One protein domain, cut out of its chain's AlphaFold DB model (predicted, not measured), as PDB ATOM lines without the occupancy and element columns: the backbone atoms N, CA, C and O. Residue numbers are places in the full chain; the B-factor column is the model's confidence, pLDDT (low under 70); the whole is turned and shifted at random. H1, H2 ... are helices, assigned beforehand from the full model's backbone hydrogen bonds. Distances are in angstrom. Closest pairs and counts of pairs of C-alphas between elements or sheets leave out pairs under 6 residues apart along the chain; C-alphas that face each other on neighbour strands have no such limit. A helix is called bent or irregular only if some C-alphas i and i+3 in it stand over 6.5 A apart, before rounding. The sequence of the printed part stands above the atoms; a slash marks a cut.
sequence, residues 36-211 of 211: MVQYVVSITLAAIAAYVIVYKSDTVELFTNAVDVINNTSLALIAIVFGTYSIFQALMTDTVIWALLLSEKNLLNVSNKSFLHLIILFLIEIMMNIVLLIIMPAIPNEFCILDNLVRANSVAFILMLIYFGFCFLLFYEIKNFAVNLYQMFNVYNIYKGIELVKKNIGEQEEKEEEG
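What this domain is: This is residues 36 to 211 of the 211 residues of an uncharacterized protein of Clostridiaceae bacterium TF01-6 (UniProt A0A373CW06). One very long helix, H5, makes the long axis of a rod; H2 and H4 pack on its middle stretch and on each other, H1 crosses its earlier part at a slant, and short H3 packs on it farther along. Residues 196 to 211, mostly the last turns of H5, stick out free beyond this body. The printed part has 176 residues, with five named helices in the order H1 to H5 and no named strand: its class is all helix. It is extended, with a radius of gyration of the C-alphas of 24.5 A, and spans 95 by 29 by 22 A.

How they stand to each other: Start with H1, residues 36 to 54, which touches residues 153 to 172 of the hub, H5, residues 149 to 209; the closest C-alphas are those of Ala 46 and Phe 164, 4.8 A apart, at a steep tilt of 40 degrees, opposite ways. H1 and H2, residues 59 to 90, touch only at the corner, and only just, with 3 pairs of C-alphas within 8 A; the closest, Ile 53 and Thr 59, are 5.7 A apart. H2 touches residues 167 to 185 of H5 at a shallow tilt of 15 degrees, the same way, closest at C-alphas 70 and 167, 7.5 A apart. Next look at H3, residues 94 to 102: its Val 96 comes closest to Tyr 188 of H5, C-alphas 5.7 A apart, and they touch at a steep tilt of 58 degrees. H4, residues 107 to 138, touches H2 at a shallow tilt of 25 degrees, opposite ways, with C-alphas 71 and 126 closest at 5.9 A. H4 and H5 form a hairpin, two helices that touch and run opposite ways, at a shallow tilt of 30 degrees; C-alphas 111 and 180 are closest, 6.1 A apart. H1, H2, H4 and H5 form an up-and-down bundle, each running against the one before. H1 is apart from H3 and H4. Every O i to N i+4 pair is within hydrogen-bond range in H1, H2 and H3, against 26 of 28 in H4 and 54 of 57 in H5.

Where its parts are: Find C-alpha 36 at (37.506, -12.805, -2.784); from there H1 runs 26.4 A to C-alpha 54. H2 is 46.3 A long, H3 12.3 A and H4 47.0 A. H4 is irregular, but only just: C-alphas 134 and 137 are 6.51 A apart. From C-alpha 149 at (12.964, -32.908, -13.761), H5 runs 90.1 A to C-alpha 209 at (88.214, -11.966, 31.228).

The domain as a whole: The C-alphas farthest apart, those of Asp 147 and Gly 211, are 96.4 A apart. The printed part has no cut and no long link. Residues 204 to 211 are under 70 in pLDDT.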
ATOM      1  N   MET A  36      38.179 -12.583  -1.492       81.56
ATOM      2  CA  MET A  36      37.506 -12.805  -2.784       81.56
ATOM      3  C   MET A  36      38.073 -14.005  -3.548       81.56
ATOM      4  O   MET A  36      37.315 -14.780  -4.121       81.56
ATOM      5  N   VAL A  37      39.394 -14.194  -3.515       85.88
ATOM      6  CA  VAL A  37      40.051 -15.341  -4.161       85.88
ATOM      7  C   VAL A  37      39.590 -16.659  -3.540       85.88
ATOM      8  O   VAL A  37      39.262 -17.591  -4.264       85.88
ATOM      9  N   GLN A  38      39.507 -16.719  -2.210       88.81
ATOM     10  CA  GLN A  38      39.032 -17.892  -1.477       88.81
ATOM     11  C   GLN A  38      37.602 -18.259  -1.884       88.81
ATOM     12  O   GLN A  38      37.322 -19.421  -2.176       88.81
ATOM     13  N   TYR A  39      36.717 -17.268  -1.983       90.06
ATOM     14  CA  TYR A  39      35.343 -17.482  -2.427       90.06
ATOM     15  C   TYR A  39      35.253 -17.952  -3.876       90.06
ATOM     16  O   TYR A  39      34.535 -18.908  -4.158       90.06
ATOM     17  N   VAL A  40      35.995 -17.325  -4.793       91.62
ATOM     18  CA  VAL A  40      36.000 -17.718  -6.210       91.62
ATOM     19  C   VAL A  40      36.486 -19.154  -6.367       91.62
ATOM     20  O   VAL A  40      35.837 -19.934  -7.059       91.62
ATOM     21  N   VAL A  41      37.578 -19.533  -5.697       92.81
ATOM     22  CA  VAL A  41      38.103 -20.905  -5.752       92.81
ATOM     23  C   VAL A  41      37.083 -21.897  -5.192       92.81
ATOM     24  O   VAL A  41      36.765 -22.882  -5.855       92.81
ATOM     25  N   SER A  42      36.513 -21.607  -4.020       94.50
ATOM     26  CA  SER A  42      35.569 -22.507  -3.341       94.50
ATOM     27  C   SER A  42      34.279 -22.700  -4.141       94.50
ATOM     28  O   SER A  42      33.850 -23.830  -4.351       94.50
ATOM     29  N   ILE A  43      33.694 -21.614  -4.660       94.44
ATOM     30  CA  ILE A  43      32.479 -21.665  -5.487       94.44
ATOM     31  C   ILE A  43      32.750 -22.381  -6.813       94.44
ATOM     32  O   ILE A  43      31.905 -23.145  -7.270       94.44
ATOM     33  N   THR A  44      33.919 -22.171  -7.423       95.19
ATOM     34  CA  THR A  44      34.278 -22.853  -8.678       95.19
ATOM     35  C   THR A  44      34.350 -24.365  -8.475       95.19
ATOM     36  O   THR A  44      33.735 -25.117  -9.230       95.19
ATOM     37  N   LEU A  45      35.042 -24.817  -7.426       96.00
ATOM     38  CA  LEU A  45      35.122 -26.237  -7.078       96.00
ATOM     39  C   LEU A  45      33.745 -26.813  -6.729       96.00
ATOM     40  O   LEU A  45      33.401 -27.905  -7.180       96.00
ATOM     41  N   ALA A  46      32.935 -26.058  -5.987       97.12
ATOM     42  CA  ALA A  46      31.583 -26.454  -5.618       97.12
ATOM     43  C   ALA A  46      30.668 -26.608  -6.838       97.12
ATOM     44  O   ALA A  46      29.915 -27.575  -6.918       97.12
ATOM     45  N   ALA A  47      30.764 -25.699  -7.811       96.19
ATOM     46  CA  ALA A  47      29.997 -25.771  -9.049       96.19
ATOM     47  C   ALA A  47      30.368 -27.005  -9.874       96.19
ATOM     48  O   ALA A  47      29.477 -27.672 -10.393       96.19
ATOM     49  N   ILE A  48      31.660 -27.338  -9.952       95.69
ATOM     50  CA  ILE A  48      32.126 -28.554 -10.629       95.69
ATOM     51  C   ILE A  48      31.567 -29.796  -9.925       95.69
ATOM     52  O   ILE A  48      30.965 -30.644 -10.583       95.69
ATOM     53  N   ALA A  49      31.709 -29.890  -8.599       95.69
ATOM     54  CA  ALA A  49      31.215 -31.028  -7.825       95.69
ATOM     55  C   ALA A  49      29.692 -31.203  -7.961       95.69
ATOM     56  O   ALA A  49      29.218 -32.288  -8.296       95.69
ATOM     57  N   ALA A  50      28.928 -30.119  -7.787       96.06
ATOM     58  CA  ALA A  50      27.475 -30.132  -7.934       96.06
ATOM     59  C   ALA A  50      27.049 -30.531  -9.356       96.06
ATOM     60  O   ALA A  50      26.153 -31.357  -9.524       96.06
ATOM     61  N   TYR A  51      27.710 -29.993 -10.386       93.88
ATOM     62  CA  TYR A  51      27.386 -30.296 -11.781       93.88
ATOM     63  C   TYR A  51      27.600 -31.778 -12.117       93.88
ATOM     64  O   TYR A  51      26.762 -32.388 -12.777       93.88
ATOM     65  N   VAL A  52      28.701 -32.371 -11.645       93.88
ATOM     66  CA  VAL A  52      29.028 -33.781 -11.915       93.88
ATOM     67  C   VAL A  52      28.025 -34.743 -11.267       93.88
ATOM     68  O   VAL A  52      27.780 -35.815 -11.822       93.88
ATOM     69  N   ILE A  53      27.432 -34.361 -10.133       93.81
ATOM     70  CA  ILE A  53      26.508 -35.209  -9.366       93.81
ATOM     71  C   ILE A  53      25.063 -35.079  -9.872       93.81
ATOM     72  O   ILE A  53      24.427 -36.089 -10.151       93.81
ATOM     73  N   VAL A  54      24.549 -33.858 -10.045       91.00
ATOM     74  CA  VAL A  54      23.111 -33.587 -10.279       91.00
ATOM     75  C   VAL A  54      22.534 -34.227 -11.543       91.00
ATOM     76  O   VAL A  54      21.345 -34.524 -11.603       91.00
ATOM     77  N   TYR A  55      23.344 -34.408 -12.584       83.31
ATOM     78  CA  TYR A  55      22.874 -34.951 -13.863       83.31
ATOM     79  C   TYR A  55      23.039 -36.474 -13.970       83.31
ATOM     80  O   TYR A  55      22.979 -37.026 -15.073       83.31
ATOM     81  N   LYS A  56      23.263 -37.163 -12.845       86.81
ATOM     82  CA  LYS A  56      23.358 -38.625 -12.772       86.81
ATOM     83  C   LYS A  56      22.054 -39.241 -12.271       86.81
ATOM     84  O   LYS A  56      21.343 -38.646 -11.470       86.81
ATOM     85  N   SER A  57      21.768 -40.458 -12.728       78.25
ATOM     86  CA  SER A  57      20.642 -41.271 -12.249       78.25
ATOM     87  C   SER A  57      20.719 -41.518 -10.742       78.25
ATOM     88  O   SER A  57      19.715 -41.402 -10.054       78.25
ATOM     89  N   ASP A  58      21.926 -41.742 -10.222       86.81
ATOM     90  CA  ASP A  58      22.163 -42.136  -8.828       86.81
ATOM     91  C   ASP A  58      22.600 -40.928  -7.979       86.81
ATOM     92  O   ASP A  58      23.598 -40.955  -7.257       86.81
ATOM     93  N   THR A  59      21.882 -39.810  -8.126       90.38
ATOM     94  CA  THR A  59      22.235 -38.520  -7.500       90.38
ATOM     95  C   THR A  59      22.298 -38.615  -5.972       90.38
ATOM     96  O   THR A  59      23.220 -38.069  -5.365       90.38
ATOM     97  N   VAL A  60      21.337 -39.302  -5.341       91.25
ATOM     98  CA  VAL A  60      21.263 -39.449  -3.876       91.25
ATOM     99  C   VAL A  60      22.459 -40.238  -3.347       91.25
ATOM    100  O   VAL A  60      23.128 -39.785  -2.415       91.25
ATOM    101  N   GLU A  61      22.777 -41.372  -3.971       92.94
ATOM    102  CA  GLU A  61      23.931 -42.196  -3.605       92.94
ATOM    103  C   GLU A  61      25.256 -41.444  -3.793       92.94
ATOM    104  O   GLU A  61      26.066 -41.361  -2.867       92.94
ATOM    105  N   LEU A  62      25.462 -40.821  -4.959       94.44
ATOM    106  CA  LEU A  62      26.681 -40.060  -5.244       94.44
ATOM    107  C   LEU A  62      26.860 -38.875  -4.293       94.44
ATOM    108  O   LEU A  62      27.978 -38.610  -3.849       94.44
ATOM    109  N   PHE A  63      25.774 -38.176  -3.959       95.81
ATOM    110  CA  PHE A  63      25.821 -37.096  -2.983       95.81
ATOM    111  C   PHE A  63      26.156 -37.620  -1.584       95.81
ATOM    112  O   PHE A  63      27.028 -37.060  -0.930       95.81
ATOM    113  N   THR A  64      25.537 -38.720  -1.149       96.19
ATOM    114  CA  THR A  64      25.824 -39.350   0.153       96.19
ATOM    115  C   THR A  64      27.299 -39.731   0.271       96.19
ATOM    116  O   THR A  64      27.950 -39.391   1.258       96.19
ATOM    117  N   ASN A  65      27.856 -40.352  -0.771       96.25
ATOM    118  CA  ASN A  65      29.274 -40.705  -0.824       96.25
ATOM    119  C   ASN A  65      30.173 -39.459  -0.796       96.25
ATOM    120  O   ASN A  65      31.206 -39.453  -0.129       96.25
ATOM    121  N   ALA A  66      29.787 -38.381  -1.486       97.31
ATOM    122  CA  ALA A  66      30.529 -37.124  -1.443       97.31
ATOM    123  C   ALA A  66      30.523 -36.496  -0.038       97.31
ATOM    124  O   ALA A  66      31.567 -36.031   0.418       97.31
ATOM    125  N   VAL A  67      29.380 -36.521   0.661       98.00
ATOM    126  CA  VAL A  67      29.269 -36.062   2.056       98.00
ATOM    127  C   VAL A  67      30.173 -36.894   2.971       98.00
ATOM    128  O   VAL A  67      30.855 -36.323   3.818       98.00
ATOM    129  N   ASP A  68      30.239 -38.217   2.790       98.12
ATOM    130  CA  ASP A  68      31.109 -39.088   3.595       98.12
ATOM    131  C   ASP A  68      32.597 -38.770   3.378       98.12
ATOM    132  O   ASP A  68      33.355 -38.578   4.334       98.12
ATOM    133  N   VAL A  69      33.017 -38.613   2.118       98.00
ATOM    134  CA  VAL A  69      34.391 -38.207   1.775       98.00
ATOM    135  C   VAL A  69      34.740 -36.855   2.399       98.00
ATOM    136  O   VAL A  69      35.827 -36.698   2.965       98.00
ATOM    137  N   ILE A  70      33.826 -35.884   2.326       98.06
ATOM    138  CA  ILE A  70      34.009 -34.567   2.943       98.06
ATOM    139  C   ILE A  70      34.135 -34.706   4.456       98.06
ATOM    140  O   ILE A  70      35.102 -34.204   5.018       98.06
ATOM    141  N   ASN A  71      33.239 -35.444   5.106       98.00
ATOM    142  CA  ASN A  71      33.242 -35.613   6.554       98.00
ATOM    143  C   ASN A  71      34.537 -36.263   7.066       98.00
ATOM    144  O   ASN A  71      35.149 -35.775   8.018       98.00
ATOM    145  N   ASN A  72      35.002 -37.322   6.399       98.06
ATOM    146  CA  ASN A  72      36.273 -37.974   6.726       98.06
ATOM    147  C   ASN A  72      37.468 -37.029   6.524       98.06
ATOM    148  O   ASN A  72      38.391 -36.994   7.343       98.06
ATOM    149  N   THR A  73      37.427 -36.210   5.471       97.69
ATOM    150  CA  THR A  73      38.441 -35.182   5.217       97.69
ATOM    151  C   THR A  73      38.427 -34.111   6.314       97.69
ATOM    152  O   THR A  73      39.478 -33.787   6.863       97.69
ATOM    153  N   SER A  74      37.254 -33.617   6.713       97.00
ATOM    154  CA  SER A  74      37.085 -32.649   7.802       97.00
ATOM    155  C   SER A  74      37.617 -33.166   9.136       97.00
ATOM    156  O   SER A  74      38.321 -32.439   9.839       97.00
ATOM    157  N   LEU A  75      37.359 -34.435   9.465       97.31
ATOM    158  CA  LEU A  75      37.893 -35.086  10.667       97.31
ATOM    159  C   LEU A  75      39.426 -35.200  10.648       97.31
ATOM    160  O   LEU A  75      40.079 -35.012  11.677       97.31
ATOM    161  N   ALA A  76      40.029 -35.465   9.489       97.56
ATOM    162  CA  ALA A  76      41.485 -35.464   9.363       97.56
ATOM    163  C   ALA A  76      42.063 -34.046   9.528       97.56
ATOM    164  O   ALA A  76      43.051 -33.837  10.237       97.56
ATOM    165  N   LEU A  77      41.425 -33.055   8.908       96.12
ATOM    166  CA  LEU A  77      41.880 -31.669   8.930       96.12
ATOM    167  C   LEU A  77      41.757 -31.038  10.321       96.12
ATOM    168  O   LEU A  77      42.698 -30.380  10.770       96.12
ATOM    169  N   ILE A  78      40.660 -31.283  11.042       95.19
ATOM    170  CA  ILE A  78      40.500 -30.792  12.414       95.19
ATOM    171  C   ILE A  78      41.572 -31.392  13.338       95.19
ATOM    172  O   ILE A  78      42.147 -30.670  14.154       95.19
ATOM    173  N   ALA A  79      41.926 -32.672  13.160       95.75
ATOM    174  CA  ALA A  79      43.002 -33.311  13.913       95.75
ATOM    175  C   ALA A  79      44.366 -32.650  13.642       95.75
ATOM    176  O   ALA A  79      45.127 -32.406  14.581       95.75
ATOM    177  N   ILE A  80      44.656 -32.289  12.387       94.19
ATOM    178  CA  ILE A  80      45.870 -31.543  12.015       94.19
ATOM    179  C   ILE A  80      45.880 -30.154  12.665       94.19
ATOM    180  O   ILE A  80      46.905 -29.741  13.217       94.19
ATOM    181  N   VAL A  81      44.755 -29.434  12.640       93.62
ATOM    182  CA  VAL A  81      44.633 -28.104  13.259       93.62
ATOM    183  C   VAL A  81      44.890 -28.189  14.766       93.62
ATOM    184  O   VAL A  81      45.722 -27.437  15.280       93.62
ATOM    185  N   PHE A  82      44.262 -29.145  15.463       93.56
ATOM    186  CA  PHE A  82      44.527 -29.401  16.883       93.56
ATOM    187  C   PHE A  82      45.993 -29.749  17.136       93.56
ATOM    188  O   PHE A  82      46.625 -29.115  17.977       93.56
ATOM    189  N   GLY A  83      46.554 -30.706  16.394       94.38
ATOM    190  CA  GLY A  83      47.932 -31.154  16.591       94.38
ATOM    191  C   GLY A  83      48.944 -30.023  16.422       94.38
ATOM    192  O   GLY A  83      49.795 -29.808  17.285       94.38
ATOM    193  N   THR A  84      48.812 -29.242  15.351       91.38
ATOM    194  CA  THR A  84      49.758 -28.155  15.068       91.38
ATOM    195  C   THR A  84      49.628 -27.021  16.088       91.38
ATOM    196  O   THR A  84      50.635 -26.465  16.530       91.38
ATOM    197  N   TYR A  85      48.404 -26.711  16.526       91.69
ATOM    198  CA  TYR A  85      48.176 -25.706  17.562       91.69
ATOM    199  C   TYR A  85      48.668 -26.165  18.942       91.69
ATOM    200  O   TYR A  85      49.260 -25.370  19.668       91.69
ATOM    201  N   SER A  86      48.496 -27.440  19.304       92.75
ATOM    202  CA  SER A  86      49.034 -28.006  20.548       92.75
ATOM    203  C   SER A  86      50.561 -27.963  20.591       92.75
ATOM    204  O   SER A  86      51.119 -27.572  21.615       92.75
ATOM    205  N   ILE A  87      51.239 -28.299  19.485       89.25
ATOM    206  CA  ILE A  87      52.702 -28.153  19.373       89.25
ATOM    207  C   ILE A  87      53.099 -26.695  19.594       89.25
ATOM    208  O   ILE A  87      54.011 -26.407  20.365       89.25
ATOM    209  N   PHE A  88      52.390 -25.768  18.954       87.69
ATOM    210  CA  PHE A  88      52.663 -24.351  19.120       87.69
ATOM    211  C   PHE A  88      52.473 -23.886  20.576       87.69
ATOM    212  O   PHE A  88      53.357 -23.230  21.123       87.69
ATOM    213  N   GLN A  89      51.380 -24.280  21.236       89.06
ATOM    214  CA  GLN A  89      51.141 -23.973  22.651       89.06
ATOM    215  C   GLN A  89      52.225 -24.556  23.568       89.06
ATOM    216  O   GLN A  89      52.608 -23.910  24.537       89.06
ATOM    217  N   ALA A  90      52.771 -25.732  23.249       89.56
ATOM    218  CA  ALA A  90      53.864 -26.333  24.013       89.56
ATOM    219  C   ALA A  90      55.198 -25.570  23.876       89.56
ATOM    220  O   ALA A  90      56.037 -25.635  24.772       89.56
ATOM    221  N   LEU A  91      55.401 -24.836  22.778       86.25
ATOM    222  CA  LEU A  91      56.608 -24.035  22.528       86.25
ATOM    223  C   LEU A  91      56.539 -22.624  23.135       86.25
ATOM    224  O   LEU A  91      57.507 -21.864  23.049       86.25
ATOM    225  N   MET A  92      55.412 -22.257  23.746       86.06
ATOM    226  CA  MET A  92      55.220 -20.946  24.356       86.06
ATOM    227  C   MET A  92      56.026 -20.809  25.646       86.06
ATOM    228  O   MET A  92      55.615 -21.267  26.707       86.06
ATOM    229  N   THR A  93      57.163 -20.123  25.558       85.56
ATOM    230  CA  THR A  93      57.900 -19.628  26.728       85.56
ATOM    231  C   THR A  93      57.451 -18.214  27.088       85.56
ATOM    232  O   THR A  93      56.897 -17.502  26.247       85.56
ATOM    233  N   ASP A  94      57.749 -17.757  28.305       87.31
ATOM    234  CA  ASP A  94      57.409 -16.401  28.763       87.31
ATOM    235  C   ASP A  94      57.905 -15.313  27.793       87.31
ATOM    236  O   ASP A  94      57.174 -14.379  27.454       87.31
ATOM    237  N   THR A  95      59.125 -15.465  27.269       83.88
ATOM    238  CA  THR A  95      59.725 -14.536  26.297       83.88
ATOM    239  C   THR A  95      58.968 -14.516  24.970       83.88
ATOM    240  O   THR A  95      58.778 -13.454  24.377       83.88
ATOM    241  N   VAL A  96      58.508 -15.678  24.504       84.50
ATOM    242  CA  VAL A  96      57.767 -15.821  23.244       84.50
ATOM    243  C   VAL A  96      56.355 -15.263  23.391       84.50
ATOM    244  O   VAL A  96      55.892 -14.525  22.520       84.50
ATOM    245  N   ILE A  97      55.689 -15.542  24.515       86.50
ATOM    246  CA  ILE A  97      54.386 -14.956  24.850       86.50
ATOM    247  C   ILE A  97      54.499 -13.431  24.851       86.50
ATOM    248  O   ILE A  97      53.694 -12.749  24.213       86.50
ATOM    249  N   TRP A  98      55.528 -12.892  25.506       85.69
ATOM    250  CA  TRP A  98      55.779 -11.455  25.551       85.69
ATOM    251  C   TRP A  98      56.009 -10.854  24.157       85.69
ATOM    252  O   TRP A  98      55.412  -9.832  23.808       85.69
ATOM    253  N   ALA A  99      56.813 -11.516  23.324       84.19
ATOM    254  CA  ALA A  99      57.069 -11.108  21.946       84.19
ATOM    255  C   ALA A  99      55.791 -11.065  21.091       84.19
ATOM    256  O   ALA A  99      55.517 -10.079  20.401       84.19
ATOM    257  N   LEU A 100      54.978 -12.118  21.162       86.06
ATOM    258  CA  LEU A 100      53.733 -12.224  20.405       86.06
ATOM    259  C   LEU A 100      52.678 -11.227  20.891       86.06
ATOM    260  O   LEU A 100      51.971 -10.649  20.061       86.06
ATOM    261  N   LEU A 101      52.607 -10.973  22.201       86.75
ATOM    262  CA  LEU A 101      51.756  -9.931  22.782       86.75
ATOM    263  C   LEU A 101      52.146  -8.538  22.281       86.75
ATOM    264  O   LEU A 101      51.266  -7.725  22.012       86.75
ATOM    265  N   LEU A 102      53.440  -8.243  22.151       85.75
ATOM    266  CA  LEU A 102      53.915  -6.921  21.734       85.75
ATOM    267  C   LEU A 102      53.925  -6.698  20.219       85.75
ATOM    268  O   LEU A 102      54.017  -5.539  19.791       85.75
ATOM    269  N   SER A 103      53.790  -7.763  19.425       83.81
ATOM    270  CA  SER A 103      53.674  -7.688  17.965       83.81
ATOM    271  C   SER A 103      52.600  -6.682  17.515       83.81
ATOM    272  O   SER A 103      51.654  -6.369  18.244       83.81
ATOM    273  N   GLU A 104      52.743  -6.136  16.305       74.94
ATOM    274  CA  GLU A 104      51.874  -5.055  15.807       74.94
ATOM    275  C   GLU A 104      50.379  -5.389  15.847       74.94
ATOM    276  O   GLU A 104      49.567  -4.495  16.063       74.94
ATOM    277  N   LYS A 105      50.019  -6.667  15.688       79.50
ATOM    278  CA  LYS A 105      48.624  -7.124  15.619       79.50
ATOM    279  C   LYS A 105      48.206  -8.036  16.766       79.50
ATOM    280  O   LYS A 105      47.175  -8.683  16.636       79.50
ATOM    281  N   ASN A 106      48.986  -8.122  17.848       84.56
ATOM    282  CA  ASN A 106      48.743  -9.101  18.912       84.56
ATOM    283  C   ASN A 106      48.558 -10.511  18.307       84.56
ATOM    284  O   ASN A 106      47.488 -11.117  18.387       84.56
ATOM    285  N   LEU A 107      49.603 -11.005  17.630       85.81
ATOM    286  CA  LEU A 107      49.607 -12.290  16.916       85.81
ATOM    287  C   LEU A 107      49.158 -13.460  17.797       85.81
ATOM    288  O   LEU A 107      48.578 -14.414  17.281       85.81
ATOM    289  N   LEU A 108      49.373 -13.357  19.114       86.50
ATOM    290  CA  LEU A 108      48.836 -14.293  20.096       86.50
ATOM    291  C   LEU A 108      47.306 -14.356  20.031       86.50
ATOM    292  O   LEU A 108      46.731 -15.415  19.797       86.50
ATOM    293  N   ASN A 109      46.638 -13.217  20.195       86.38
ATOM    294  CA  ASN A 109      45.181 -13.148  20.164       86.38
ATOM    295  C   ASN A 109      44.611 -13.490  18.780       86.38
ATOM    296  O   ASN A 109      43.620 -14.210  18.693       86.38
ATOM    297  N   VAL A 110      45.247 -13.013  17.703       84.75
ATOM    298  CA  VAL A 110      44.826 -13.312  16.322       84.75
ATOM    299  C   VAL A 110      44.817 -14.815  16.070       84.75
ATOM    300  O   VAL A 110      43.828 -15.352  15.579       84.75
ATOM    301  N   SER A 111      45.886 -15.509  16.451       85.88
ATOM    302  CA  SER A 111      46.009 -16.940  16.179       85.88
ATOM    303  C   SER A 111      45.132 -17.780  17.102       85.88
ATOM    304  O   SER A 111      44.528 -18.744  16.642       85.88
ATOM    305  N   ASN A 112      44.979 -17.380  18.371       87.94
ATOM    306  CA  ASN A 112      44.056 -18.040  19.297       87.94
ATOM    307  C   ASN A 112      42.600 -17.938  18.812       87.94
ATOM    308  O   ASN A 112      41.860 -18.920  18.868       87.94
ATOM    309  N   LYS A 113      42.188 -16.761  18.315       85.94
ATOM    310  CA  LYS A 113      40.858 -16.556  17.722       85.94
ATOM    311  C   LYS A 113      40.694 -17.362  16.436       85.94
ATOM    312  O   LYS A 113      39.721 -18.093  16.325       85.94
ATOM    313  N   SER A 114      41.665 -17.285  15.526       87.69
ATOM    314  CA  SER A 114      41.652 -18.028  14.259       87.69
ATOM    315  C   SER A 114      41.528 -19.539  14.491       87.69
ATOM    316  O   SER A 114      40.681 -20.180  13.878       87.69
ATOM    317  N   PHE A 115      42.288 -20.094  15.445       90.88
ATOM    318  CA  PHE A 115      42.151 -21.485  15.877       90.88
ATOM    319  C   PHE A 115      40.734 -21.790  16.375       90.88
ATOM    320  O   PHE A 115      40.073 -22.682  15.848       90.88
ATOM    321  N   LEU A 116      40.254 -21.044  17.376       89.44
ATOM    322  CA  LEU A 116      38.960 -21.308  18.005       89.44
ATOM    323  C   LEU A 116      37.809 -21.227  16.996       89.44
ATOM    324  O   LEU A 116      36.954 -22.109  16.963       89.44
ATOM    325  N   HIS A 117      37.798 -20.183  16.169       89.06
ATOM    326  CA  HIS A 117      36.781 -19.986  15.147       89.06
ATOM    327  C   HIS A 117      36.786 -21.116  14.115       89.06
ATOM    328  O   HIS A 117      35.724 -21.644  13.788       89.06
ATOM    329  N   LEU A 118      37.967 -21.522  13.636       91.19
ATOM    330  CA  LEU A 118      38.086 -22.598  12.655       91.19
ATOM    331  C   LEU A 118      37.593 -23.936  13.223       91.19
ATOM    332  O   LEU A 118      36.837 -24.638  12.553       91.19
ATOM    333  N   ILE A 119      37.943 -24.258  14.473       93.06
ATOM    334  CA  ILE A 119      37.445 -25.459  15.160       93.06
ATOM    335  C   ILE A 119      35.917 -25.437  15.276       93.06
ATOM    336  O   ILE A 119      35.268 -26.433  14.961       93.06
ATOM    337  N   ILE A 120      35.329 -24.312  15.694       91.94
ATOM    338  CA  ILE A 120      33.870 -24.175  15.807       91.94
ATOM    339  C   ILE A 120      33.193 -24.402  14.450       91.94
ATOM    340  O   ILE A 120      32.194 -25.117  14.378       91.94
ATOM    341  N   LEU A 121      33.737 -23.827  13.375       92.69
ATOM    342  CA  LEU A 121      33.181 -23.989  12.034       92.69
ATOM    343  C   LEU A 121      33.262 -25.438  11.537       92.69
ATOM    344  O   LEU A 121      32.268 -25.944  11.018       92.69
ATOM    345  N   PHE A 122      34.391 -26.123  11.751       94.62
ATOM    346  CA  PHE A 122      34.516 -27.549  11.434       94.62
ATOM    347  C   PHE A 122      33.542 -28.406  12.243       94.62
ATOM    348  O   PHE A 122      32.941 -29.321  11.694       94.62
ATOM    349  N   LEU A 123      33.327 -28.105  13.526       94.50
ATOM    350  CA  LEU A 123      32.343 -28.833  14.330       94.50
ATOM    351  C   LEU A 123      30.922 -28.667  13.780       94.50
ATOM    352  O   LEU A 123      30.190 -29.650  13.696       94.50
ATOM    353  N   ILE A 124      30.533 -27.455  13.376       92.94
ATOM    354  CA  ILE A 124      29.225 -27.205  12.748       92.94
ATOM    355  C   ILE A 124      29.094 -27.994  11.440       92.94
ATOM    356  O   ILE A 124      28.059 -28.611  11.192       92.94
ATOM    357  N   GLU A 125      30.139 -27.988  10.618       95.69
ATOM    358  CA  GLU A 125      30.168 -28.690   9.337       95.69
ATOM    359  C   GLU A 125      30.087 -30.213   9.497       95.69
ATOM    360  O   GLU A 125      29.237 -30.843   8.872       95.69
ATOM    361  N   ILE A 126      30.862 -30.793  10.415       97.38
ATOM    362  CA  ILE A 126      30.803 -32.221  10.752       97.38
ATOM    363  C   ILE A 126      29.411 -32.601  11.274       97.38
ATOM    364  O   ILE A 126      28.849 -33.609  10.852       97.38
ATOM    365  N   MET A 127      28.810 -31.795  12.159       96.44
ATOM    366  CA  MET A 127      27.452 -32.064  12.652       96.44
ATOM    367  C   MET A 127      26.419 -32.040  11.520       96.44
ATOM    368  O   MET A 127      25.546 -32.906  11.463       96.44
ATOM    369  N   MET A 128      26.531 -31.088  10.593       96.44
ATOM    370  CA  MET A 128      25.687 -31.037   9.398       96.44
ATOM    371  C   MET A 128      25.891 -32.269   8.504       96.44
ATOM    372  O   MET A 128      24.905 -32.864   8.069       96.44
ATOM    373  N   ASN A 129      27.137 -32.690   8.273       97.88
ATOM    374  CA  ASN A 129      27.444 -33.884   7.486       97.88
ATOM    375  C   ASN A 129      26.860 -35.148   8.121       97.88
ATOM    376  O   ASN A 129      26.262 -35.952   7.417       97.88
ATOM    377  N   ILE A 130      26.962 -35.306   9.444       97.50
ATOM    378  CA  ILE A 130      26.367 -36.442  10.164       97.50
ATOM    379  C   ILE A 130      24.850 -36.486   9.951       97.50
ATOM    380  O   ILE A 130      24.303 -37.548   9.661       97.50
ATOM    381  N   VAL A 131      24.163 -35.343  10.046       97.12
ATOM    382  CA  VAL A 131      22.716 -35.275   9.787       97.12
ATOM    383  C   VAL A 131      22.400 -35.698   8.348       97.12
ATOM    384  O   VAL A 131      21.484 -36.493   8.138       97.12
ATOM    385  N   LEU A 132      23.172 -35.231   7.365       96.44
ATOM    386  CA  LEU A 132      23.008 -35.640   5.966       96.44
ATOM    387  C   LEU A 132      23.270 -37.140   5.768       96.44
ATOM    388  O   LEU A 132      22.469 -37.806   5.120       96.44
ATOM    389  N   LEU A 133      24.321 -37.697   6.368       97.19
ATOM    390  CA  LEU A 133      24.651 -39.126   6.279       97.19
ATOM    391  C   LEU A 133      23.595 -40.032   6.921       97.19
ATOM    392  O   LEU A 133      23.490 -41.196   6.549       97.19
ATOM    393  N   ILE A 134      22.797 -39.515   7.857       95.88
ATOM    394  CA  ILE A 134      21.661 -40.241   8.436       95.88
ATOM    395  C   ILE A 134      20.426 -40.140   7.531       95.88
ATOM    396  O   ILE A 134      19.715 -41.127   7.348       95.88
ATOM    397  N   ILE A 135      20.148 -38.954   6.979       94.31
ATOM    398  CA  ILE A 135      18.918 -38.692   6.218       94.31
ATOM    399  C   ILE A 135      19.006 -39.229   4.788       94.31
ATOM    400  O   ILE A 135      18.057 -39.851   4.316       94.31
ATOM    401  N   MET A 136      20.115 -38.984   4.086       92.69
ATOM    402  CA  MET A 136      20.220 -39.261   2.651       92.69
ATOM    403  C   MET A 136      20.033 -40.744   2.293       92.69
ATOM    404  O   MET A 136      19.291 -41.003   1.347       92.69
ATOM    405  N   PRO A 137      20.574 -41.727   3.045       91.44
ATOM    406  CA  PRO A 137      20.324 -43.144   2.764       91.44
ATOM    407  C   PRO A 137      18.856 -43.574   2.899       91.44
ATOM    408  O   PRO A 137      18.479 -44.624   2.385       91.44
ATOM    409  N   ALA A 138      18.021 -42.800   3.603       90.81
ATOM    410  CA  ALA A 138      16.590 -43.077   3.729       90.81
ATOM    411  C   ALA A 138      15.773 -42.571   2.525       90.81
ATOM    412  O   ALA A 138      14.576 -42.858   2.432       90.81
ATOM    413  N   ILE A 139      16.389 -41.808   1.618       90.06
ATOM    414  CA  ILE A 139      15.746 -41.259   0.426       90.06
ATOM    415  C   ILE A 139      15.947 -42.245  -0.740       90.06
ATOM    416  O   ILE A 139      17.089 -42.568  -1.061       90.06
ATOM    417  N   PRO A 140      14.874 -42.718  -1.404       86.88
ATOM    418  CA  PRO A 140      14.996 -43.556  -2.598       86.88
ATOM    419  C   PRO A 140      15.734 -42.831  -3.729       86.88
ATOM    420  O   PRO A 140      15.552 -41.626  -3.913       86.88
ATOM    421  N   ASN A 141      16.508 -43.558  -4.537       82.94
ATOM    422  CA  ASN A 141      17.231 -42.970  -5.673       82.94
ATOM    423  C   ASN A 141      16.281 -42.379  -6.730       82.94
ATOM    424  O   ASN A 141      16.644 -41.442  -7.435       82.94
ATOM    425  N   GLU A 142      15.046 -42.875  -6.810       82.62
ATOM    426  CA  GLU A 142      14.015 -42.388  -7.730       82.62
ATOM    427  C   GLU A 142      13.307 -41.116  -7.229       82.62
ATOM    428  O   GLU A 142      12.442 -40.567  -7.918       82.62
ATOM    429  N   PHE A 143      13.634 -40.642  -6.023       84.12
ATOM    430  CA  PHE A 143      12.981 -39.484  -5.428       84.12
ATOM    431  C   PHE A 143      13.274 -38.201  -6.219       84.12
ATOM    432  O   PHE A 143      14.420 -37.781  -6.376       84.12
ATOM    433  N   CYS A 144      12.212 -37.523  -6.653       82.19
ATOM    434  CA  CYS A 144      12.279 -36.200  -7.264       82.19
ATOM    435  C   CYS A 144      11.559 -35.177  -6.381       82.19
ATOM    436  O   CYS A 144      10.399 -35.360  -6.024       82.19
ATOM    437  N   ILE A 145      12.233 -34.063  -6.071       77.88
ATOM    438  CA  ILE A 145      11.680 -32.978  -5.237       77.88
ATOM    439  C   ILE A 145      10.500 -32.275  -5.933       77.88
ATOM    440  O   ILE A 145       9.610 -31.749  -5.270       77.88
ATOM    441  N   LEU A 146      10.509 -32.226  -7.269       84.94
ATOM    442  CA  LEU A 146       9.507 -31.546  -8.091       84.94
ATOM    443  C   LEU A 146       9.088 -32.431  -9.268       84.94
ATOM    444  O   LEU A 146       9.915 -33.154  -9.819       84.94
ATOM    445  N   ASP A 147       7.849 -32.257  -9.731       83.00
ATOM    446  CA  ASP A 147       7.286 -32.990 -10.879       83.00
ATOM    447  C   ASP A 147       8.024 -32.718 -12.202       83.00
ATOM    448  O   ASP A 147       7.961 -33.498 -13.150       83.00
ATOM    449  N   ASN A 148       8.726 -31.582 -12.294       88.56
ATOM    450  CA  ASN A 148       9.523 -31.224 -13.459       88.56
ATOM    451  C   ASN A 148      11.007 -31.493 -13.190       88.56
ATOM    452  O   ASN A 148      11.635 -30.764 -12.419       88.56
ATOM    453  N   LEU A 149      11.572 -32.471 -13.903       85.81
ATOM    454  CA  LEU A 149      12.964 -32.908 -13.761       85.81
ATOM    455  C   LEU A 149      13.982 -31.764 -13.903       85.81
ATOM    456  O   LEU A 149      14.927 -31.670 -13.127       85.81
ATOM    457  N   VAL A 150      13.777 -30.842 -14.849       87.50
ATOM    458  CA  VAL A 150      14.699 -29.708 -15.055       87.50
ATOM    459  C   VAL A 150      14.687 -28.775 -13.845       87.50
ATOM    460  O   VAL A 150      15.738 -28.300 -13.409       87.50
ATOM    461  N   ARG A 151      13.502 -28.526 -13.274       87.88
ATOM    462  CA  ARG A 151      13.368 -27.705 -12.063       87.88
ATOM    463  C   ARG A 151      13.930 -28.431 -10.843       87.88
ATOM    464  O   ARG A 151      14.642 -27.798 -10.070       87.88
ATOM    465  N   ALA A 152      13.665 -29.729 -10.698       89.88
ATOM    466  CA  ALA A 152      14.207 -30.553  -9.616       89.88
ATOM    467  C   ALA A 152      15.744 -30.535  -9.621       89.88
ATOM    468  O   ALA A 152      16.354 -30.203  -8.605       89.88
ATOM    469  N   ASN A 153      16.363 -30.758 -10.783       90.31
ATOM    470  CA  ASN A 153      17.818 -30.739 -10.940       90.31
ATOM    471  C   ASN A 153      18.404 -29.349 -10.672       90.31
ATOM    472  O   ASN A 153      19.455 -29.229 -10.053       90.31
ATOM    473  N   SER A 154      17.710 -28.284 -11.081       91.31
ATOM    474  CA  SER A 154      18.152 -26.910 -10.804       91.31
ATOM    475  C   SER A 154      18.137 -26.599  -9.302       91.31
ATOM    476  O   SER A 154      19.075 -25.991  -8.790       91.31
ATOM    477  N   VAL A 155      17.102 -27.045  -8.580       92.00
ATOM    478  CA  VAL A 155      17.025 -26.911  -7.116       92.00
ATOM    479  C   VAL A 155      18.125 -27.732  -6.441       92.00
ATOM    480  O   VAL A 155      18.839 -27.196  -5.595       92.00
ATOM    481  N   ALA A 156      18.315 -28.989  -6.851       92.31
ATOM    482  CA  ALA A 156      19.380 -29.848  -6.334       92.31
ATOM    483  C   ALA A 156      20.767 -29.228  -6.557       92.31
ATOM    484  O   ALA A 156      21.565 -29.160  -5.626       92.31
ATOM    485  N   PHE A 157      21.027 -28.686  -7.749       94.69
ATOM    486  CA  PHE A 157      22.275 -27.996  -8.066       94.69
ATOM    487  C   PHE A 157      22.531 -26.802  -7.153       94.69
ATOM    488  O   PHE A 157      23.631 -26.674  -6.627       94.69
ATOM    489  N   ILE A 158      21.529 -25.950  -6.920       94.88
ATOM    490  CA  ILE A 158      21.682 -24.787  -6.036       94.88
ATOM    491  C   ILE A 158      21.970 -25.231  -4.596       94.88
ATOM    492  O   ILE A 158      22.868 -24.679  -3.959       94.88
ATOM    493  N   LEU A 159      21.252 -26.235  -4.087       94.56
ATOM    494  CA  LEU A 159      21.466 -26.752  -2.733       94.56
ATOM    495  C   LEU A 159      22.859 -27.379  -2.577       94.56
ATOM    496  O   LEU A 159      23.572 -27.056  -1.627       94.56
ATOM    497  N   MET A 160      23.277 -28.208  -3.535       95.88
ATOM    498  CA  MET A 160      24.614 -28.808  -3.550       95.88
ATOM    499  C   MET A 160      25.711 -27.753  -3.700       95.88
ATOM    500  O   MET A 160      26.746 -27.857  -3.049       95.88
ATOM    501  N   LEU A 161      25.490 -26.712  -4.506       96.44
ATOM    502  CA  LEU A 161      26.432 -25.605  -4.663       96.44
ATOM    503  C   LEU A 161      26.644 -24.857  -3.343       96.44
ATOM    504  O   LEU A 161      27.781 -24.535  -3.004       96.44
ATOM    505  N   ILE A 162      25.569 -24.593  -2.594       95.31
ATOM    506  CA  ILE A 162      25.651 -23.957  -1.272       95.31
ATOM    507  C   ILE A 162      26.416 -24.860  -0.298       95.31
ATOM    508  O   ILE A 162      27.330 -24.388   0.377       95.31
ATOM    509  N   TYR A 163      26.075 -26.150  -0.261       96.69
ATOM    510  CA  TYR A 163      26.715 -27.134   0.612       96.69
ATOM    511  C   TYR A 163      28.216 -27.287   0.321       96.69
ATOM    512  O   TYR A 163      29.047 -26.985   1.178       96.69
ATOM    513  N   PHE A 164      28.584 -27.665  -0.909       97.44
ATOM    514  CA  PHE A 164      29.987 -27.821  -1.296       97.44
ATOM    515  C   PHE A 164      30.750 -26.500  -1.205       97.44
ATOM    516  O   PHE A 164      31.922 -26.489  -0.833       97.44
ATOM    517  N   GLY A 165      30.088 -25.381  -1.507       95.69
ATOM    518  CA  GLY A 165      30.666 -24.049  -1.375       95.69
ATOM    519  C   GLY A 165      31.095 -23.767   0.058       95.69
ATOM    520  O   GLY A 165      32.213 -23.305   0.270       95.69
ATOM    521  N   PHE A 166      30.247 -24.094   1.035       94.38
ATOM    522  CA  PHE A 166      30.576 -23.967   2.451       94.38
ATOM    523  C   PHE A 166      31.721 -24.904   2.873       94.38
ATOM    524  O   PHE A 166      32.695 -24.428   3.455       94.38
ATOM    525  N   CYS A 167      31.668 -26.193   2.526       96.06
ATOM    526  CA  CYS A 167      32.723 -27.154   2.883       96.06
ATOM    527  C   CYS A 167      34.092 -26.766   2.295       96.06
ATOM    528  O   CYS A 167      35.094 -26.705   3.010       96.06
ATOM    529  N   PHE A 168      34.152 -26.423   1.005       95.88
ATOM    530  CA  PHE A 168      35.410 -26.024   0.365       95.88
ATOM    531  C   PHE A 168      35.938 -24.681   0.870       95.88
ATOM    532  O   PHE A 168      37.155 -24.492   0.931       95.88
ATOM    533  N   LEU A 169      35.052 -23.779   1.298       94.12
ATOM    534  CA  LEU A 169      35.452 -22.538   1.950       94.12
ATOM    535  C   LEU A 169      36.191 -22.807   3.267       94.12
ATOM    536  O   LEU A 169      37.211 -22.164   3.522       94.12
ATOM    537  N   LEU A 170      35.724 -23.779   4.059       93.06
ATOM    538  CA  LEU A 170      36.396 -24.216   5.287       93.06
ATOM    539  C   LEU A 170      37.723 -24.917   5.011       93.06
ATOM    540  O   LEU A 170      38.709 -24.652   5.699       93.06
ATOM    541  N   PHE A 171      37.792 -25.756   3.976       94.56
ATOM    542  CA  PHE A 171      39.057 -26.381   3.578       94.56
ATOM    543  C   PHE A 171      40.091 -25.338   3.170       94.56
ATOM    544  O   PHE A 171      41.263 -25.443   3.532       94.56
ATOM    545  N   TYR A 172      39.662 -24.293   2.463       92.81
ATOM    546  CA  TYR A 172      40.547 -23.189   2.127       92.81
ATOM    547  C   TYR A 172      41.011 -22.428   3.381       92.81
ATOM    548  O   TYR A 172      42.167 -22.013   3.443       92.81
ATOM    549  N   GLU A 173      40.162 -22.277   4.401       90.88
ATOM    550  CA  GLU A 173      40.499 -21.544   5.631       90.88
ATOM    551  C   GLU A 173      41.677 -22.164   6.402       90.88
ATOM    552  O   GLU A 173      42.443 -21.458   7.059       90.88
ATOM    553  N   ILE A 174      41.930 -23.464   6.232       91.12
ATOM    554  CA  ILE A 174      43.118 -24.131   6.793       91.12
ATOM    555  C   ILE A 174      44.408 -23.495   6.287       91.12
ATOM    556  O   ILE A 174      45.373 -23.372   7.042       91.12
ATOM    557  N   LYS A 175      44.440 -23.043   5.028       90.25
ATOM    558  CA  LYS A 175      45.590 -22.311   4.492       90.25
ATOM    559  C   LYS A 175      45.823 -21.023   5.282       90.25
ATOM    560  O   LYS A 175      46.967 -20.718   5.614       90.25
ATOM    561  N   ASN A 176      44.766 -20.265   5.574       87.19
ATOM    562  CA  ASN A 176      44.874 -19.018   6.334       87.19
ATOM    563  C   ASN A 176      45.352 -19.298   7.765       87.19
ATOM    564  O   ASN A 176      46.277 -18.637   8.241       87.19
ATOM    565  N   PHE A 177      44.808 -20.335   8.405       88.38
ATOM    566  CA  PHE A 177      45.278 -20.805   9.707       88.38
ATOM    567  C   PHE A 177      46.766 -21.197   9.680       88.38
ATOM    568  O   PHE A 177      47.535 -20.743  10.528       88.38
ATOM    569  N   ALA A 178      47.205 -21.958   8.675       89.06
ATOM    570  CA  ALA A 178      48.605 -22.351   8.517       89.06
ATOM    571  C   ALA A 178      49.535 -21.138   8.342       89.06
ATOM    572  O   ALA A 178      50.625 -21.108   8.912       89.06
ATOM    573  N   VAL A 179      49.100 -20.108   7.605       88.88
ATOM    574  CA  VAL A 179      49.854 -18.851   7.455       88.88
ATOM    575  C   VAL A 179      49.954 -18.100   8.782       88.88
ATOM    576  O   VAL A 179      51.044 -17.635   9.127       88.88
ATOM    577  N   ASN A 180      48.859 -17.992   9.539       86.25
ATOM    578  CA  ASN A 180      48.873 -17.361  10.862       86.25
ATOM    579  C   ASN A 180      49.846 -18.089  11.797       86.25
ATOM    580  O   ASN A 180      50.688 -17.461  12.437       86.25
ATOM    581  N   LEU A 181      49.806 -19.420  11.797       88.31
ATOM    582  CA  LEU A 181      50.681 -20.240  12.623       88.31
ATOM    583  C   LEU A 181      52.158 -20.128  12.212       88.31
ATOM    584  O   LEU A 181      53.033 -19.993  13.066       88.31
ATOM    585  N   TYR A 182      52.444 -20.095  10.909       89.56
ATOM    586  CA  TYR A 182      53.790 -19.847  10.387       89.56
ATOM    587  C   TYR A 182      54.359 -18.504  10.868       89.56
ATOM    588  O   TYR A 182      55.527 -18.422  11.255       89.56
ATOM    589  N   GLN A 183      53.538 -17.451  10.911       88.19
ATOM    590  CA  GLN A 183      53.964 -16.160  11.458       88.19
ATOM    591  C   GLN A 183      54.331 -16.263  12.942       88.19
ATOM    592  O   GLN A 183      55.323 -15.662  13.360       88.19
ATOM    593  N   MET A 184      53.591 -17.049  13.728       85.44
ATOM    594  CA  MET A 184      53.943 -17.279  15.130       85.44
ATOM    595  C   MET A 184      55.272 -18.024  15.276       85.44
ATOM    596  O   MET A 184      56.105 -17.619  16.087       85.44
ATOM    597  N   PHE A 185      55.503 -19.064  14.467       87.38
ATOM    598  CA  PHE A 185      56.772 -19.798  14.466       87.38
ATOM    599  C   PHE A 185      57.959 -18.902  14.114       87.38
ATOM    600  O   PHE A 185      59.014 -19.013  14.734       87.38
ATOM    601  N   ASN A 186      57.794 -17.966  13.178       89.00
ATOM    602  CA  ASN A 186      58.852 -17.011  12.857       89.00
ATOM    603  C   ASN A 186      59.179 -16.095  14.039       89.00
ATOM    604  O   ASN A 186      60.355 -15.894  14.332       89.00
ATOM    605  N   VAL A 187      58.170 -15.580  14.749       86.50
ATOM    606  CA  VAL A 187      58.408 -14.780  15.964       86.50
ATOM    607  C   VAL A 187      59.121 -15.619  17.024       86.50
ATOM    608  O   VAL A 187      60.124 -15.167  17.572       86.50
ATOM    609  N   TYR A 188      58.665 -16.849  17.264       85.56
ATOM    610  CA  TYR A 188      59.333 -17.784  18.172       85.56
ATOM    611  C   TYR A 188      60.815 -17.973  17.803       85.56
ATOM    612  O   TYR A 188      61.694 -17.750  18.637       85.56
ATOM    613  N   ASN A 189      61.100 -18.304  16.540       87.69
ATOM    614  CA  ASN A 189      62.452 -18.576  16.055       87.69
ATOM    615  C   ASN A 189      63.364 -17.348  16.150       87.69
ATOM    616  O   ASN A 189      64.517 -17.480  16.553       87.69
ATOM    617  N   ILE A 190      62.859 -16.152  15.825       88.50
ATOM    618  CA  ILE A 190      63.628 -14.904  15.935       88.50
ATOM    619  C   ILE A 190      64.038 -14.660  17.389       88.50
ATOM    620  O   ILE A 190      65.212 -14.419  17.668       88.50
ATOM    621  N   TYR A 191      63.094 -14.749  18.328       84.50
ATOM    622  CA  TYR A 191      63.383 -14.463  19.734       84.50
ATOM    623  C   TYR A 191      64.277 -15.526  20.368       84.50
ATOM    624  O   TYR A 191      65.222 -15.174  21.074       84.50
ATOM    625  N   LYS A 192      64.042 -16.806  20.063       84.38
ATOM    626  CA  LYS A 192      64.919 -17.885  20.525       84.38
ATOM    627  C   LYS A 192      66.322 -17.761  19.930       84.38
ATOM    628  O   LYS A 192      67.303 -17.948  20.642       84.38
ATOM    629  N   GLY A 193      66.428 -17.377  18.659       86.75
ATOM    630  CA  GLY A 193      67.703 -17.095  18.003       86.75
ATOM    631  C   GLY A 193      68.468 -15.956  18.680       86.75
ATOM    632  O   GLY A 193      69.650 -16.107  18.974       86.75
ATOM    633  N   ILE A 194      67.795 -14.845  19.002       86.56
ATOM    634  CA  ILE A 194      68.407 -13.718  19.728       86.56
ATOM    635  C   ILE A 194      68.898 -14.149  21.115       86.56
ATOM    636  O   ILE A 194      69.988 -13.757  21.524       86.56
ATOM    637  N   GLU A 195      68.113 -14.946  21.841       84.38
ATOM    638  CA  GLU A 195      68.493 -15.472  23.159       84.38
ATOM    639  C   GLU A 195      69.767 -16.326  23.077       84.38
ATOM    640  O   GLU A 195      70.690 -16.135  23.868       84.38
ATOM    641  N   LEU A 196      69.854 -17.206  22.075       87.62
ATOM    642  CA  LEU A 196      71.032 -18.041  21.834       87.62
ATOM    643  C   LEU A 196      72.269 -17.213  21.468       87.62
ATOM    644  O   LEU A 196      73.350 -17.474  21.988       87.62
ATOM    645  N   VAL A 197      72.118 -16.199  20.611       90.69
ATOM    646  CA  VAL A 197      73.229 -15.308  20.242       90.69
ATOM    647  C   VAL A 197      73.735 -14.536  21.459       90.69
ATOM    648  O   VAL A 197      74.938 -14.507  21.693       90.69
ATOM    649  N   LYS A 198      72.837 -13.958  22.269       87.56
ATOM    650  CA  LYS A 198      73.223 -13.239  23.495       87.56
ATOM    651  C   LYS A 198      73.956 -14.137  24.482       87.56
ATOM    652  O   LYS A 198      74.946 -13.711  25.060       87.56
ATOM    653  N   LYS A 199      73.478 -15.372  24.649       87.19
ATOM    654  CA  LYS A 199      74.126 -16.359  25.510       87.19
ATOM    655  C   LYS A 199      75.545 -16.676  25.027       87.19
ATOM    656  O   LYS A 199      76.468 -16.642  25.827       87.19
ATOM    657  N   ASN A 200      75.725 -16.908  23.727       85.44
ATOM    658  CA  ASN A 200      77.041 -17.209  23.159       85.44
ATOM    659  C   ASN A 200      78.022 -16.029  23.242       85.44
ATOM    660  O   ASN A 200      79.210 -16.263  23.424       85.44
ATOM    661  N   ILE A 201      77.551 -14.783  23.099       84.19
ATOM    662  CA  ILE A 201      78.399 -13.588  23.257       84.19
ATOM    663  C   ILE A 201      78.844 -13.444  24.718       84.19
ATOM    664  O   ILE A 201      80.032 -13.286  24.967       84.19
ATOM    665  N   GLY A 202      77.924 -13.585  25.679       77.81
ATOM    666  CA  GLY A 202      78.275 -13.534  27.104       77.81
ATOM    667  C   GLY A 202      79.277 -14.622  27.513       77.81
ATOM    668  O   GLY A 202      80.237 -14.339  28.216       77.81
ATOM    669  N   GLU A 203      79.124 -15.846  26.995       73.56
ATOM    670  CA  GLU A 203      80.079 -16.944  27.230       73.56
ATOM    671  C   GLU A 203      81.461 -16.723  26.578       73.56
ATOM    672  O   GLU A 203      82.419 -17.412  26.936       73.56
ATOM    673  N   GLN A 204      81.580 -15.831  25.588       67.75
ATOM    674  CA  GLN A 204      82.867 -15.448  24.995       67.75
ATOM    675  C   GLN A 204      83.553 -14.349  25.811       67.75
ATOM    676  O   GLN A 204      84.746 -14.470  26.068       67.75
ATOM    677  N   GLU A 205      82.803 -13.344  26.268       69.69
ATOM    678  CA  GLU A 205      83.320 -12.260  27.117       69.69
ATOM    679  C   GLU A 205      83.848 -12.800  28.461       69.69
ATOM    680  O   GLU A 205      84.968 -12.478  28.849       69.69
ATOM    681  N   GLU A 206      83.127 -13.721  29.117       64.50
ATOM    682  CA  GLU A 206      83.594 -14.360  30.364       64.50
ATOM    683  C   GLU A 206      84.901 -15.157  30.173       64.50
ATOM    684  O   GLU A 206      85.753 -15.184  31.058       64.50
ATOM    685  N   LYS A 207      85.107 -15.776  29.002       64.75
ATOM    686  CA  LYS A 207      86.340 -16.529  28.701       64.75
ATOM    687  C   LYS A 207      87.536 -15.637  28.378       64.75
ATOM    688  O   LYS A 207      88.666 -16.093  28.525       64.75
ATOM    689  N   GLU A 208      87.300 -14.419  27.899       62.19
ATOM    690  CA  GLU A 208      88.354 -13.431  27.646       62.19
ATOM    691  C   GLU A 208      88.771 -12.692  28.926       62.19
ATOM    692  O   GLU A 208      89.921 -12.279  29.027       62.19
ATOM    693  N   GLU A 209      87.885 -12.563  29.921       59.47
ATOM    694  CA  GLU A 209      88.214 -11.966  31.228       59.47
ATOM    695  C   GLU A 209      88.964 -12.922  32.180       59.47
ATOM    696  O   GLU A 209      89.660 -12.464  33.088       59.47
ATOM    697  N   GLU A 210      88.854 -14.241  31.982       59.62
ATOM    698  CA  GLU A 210      89.546 -15.263  32.789       59.62
ATOM    699  C   GLU A 210      90.942 -15.673  32.257       59.62
ATOM    700  O   GLU A 210      91.630 -16.464  32.912       59.62
ATOM    701  N   GLY A 211      91.367 -15.168  31.089       49.16
ATOM    702  CA  GLY A 211      92.649 -15.488  30.430       49.16
ATOM    703  C   GLY A 211      93.712 -14.402  30.561       49.16
ATOM    704  O   GLY A 211      94.897 -14.777  30.736       49.16
TER     705      GLY A 211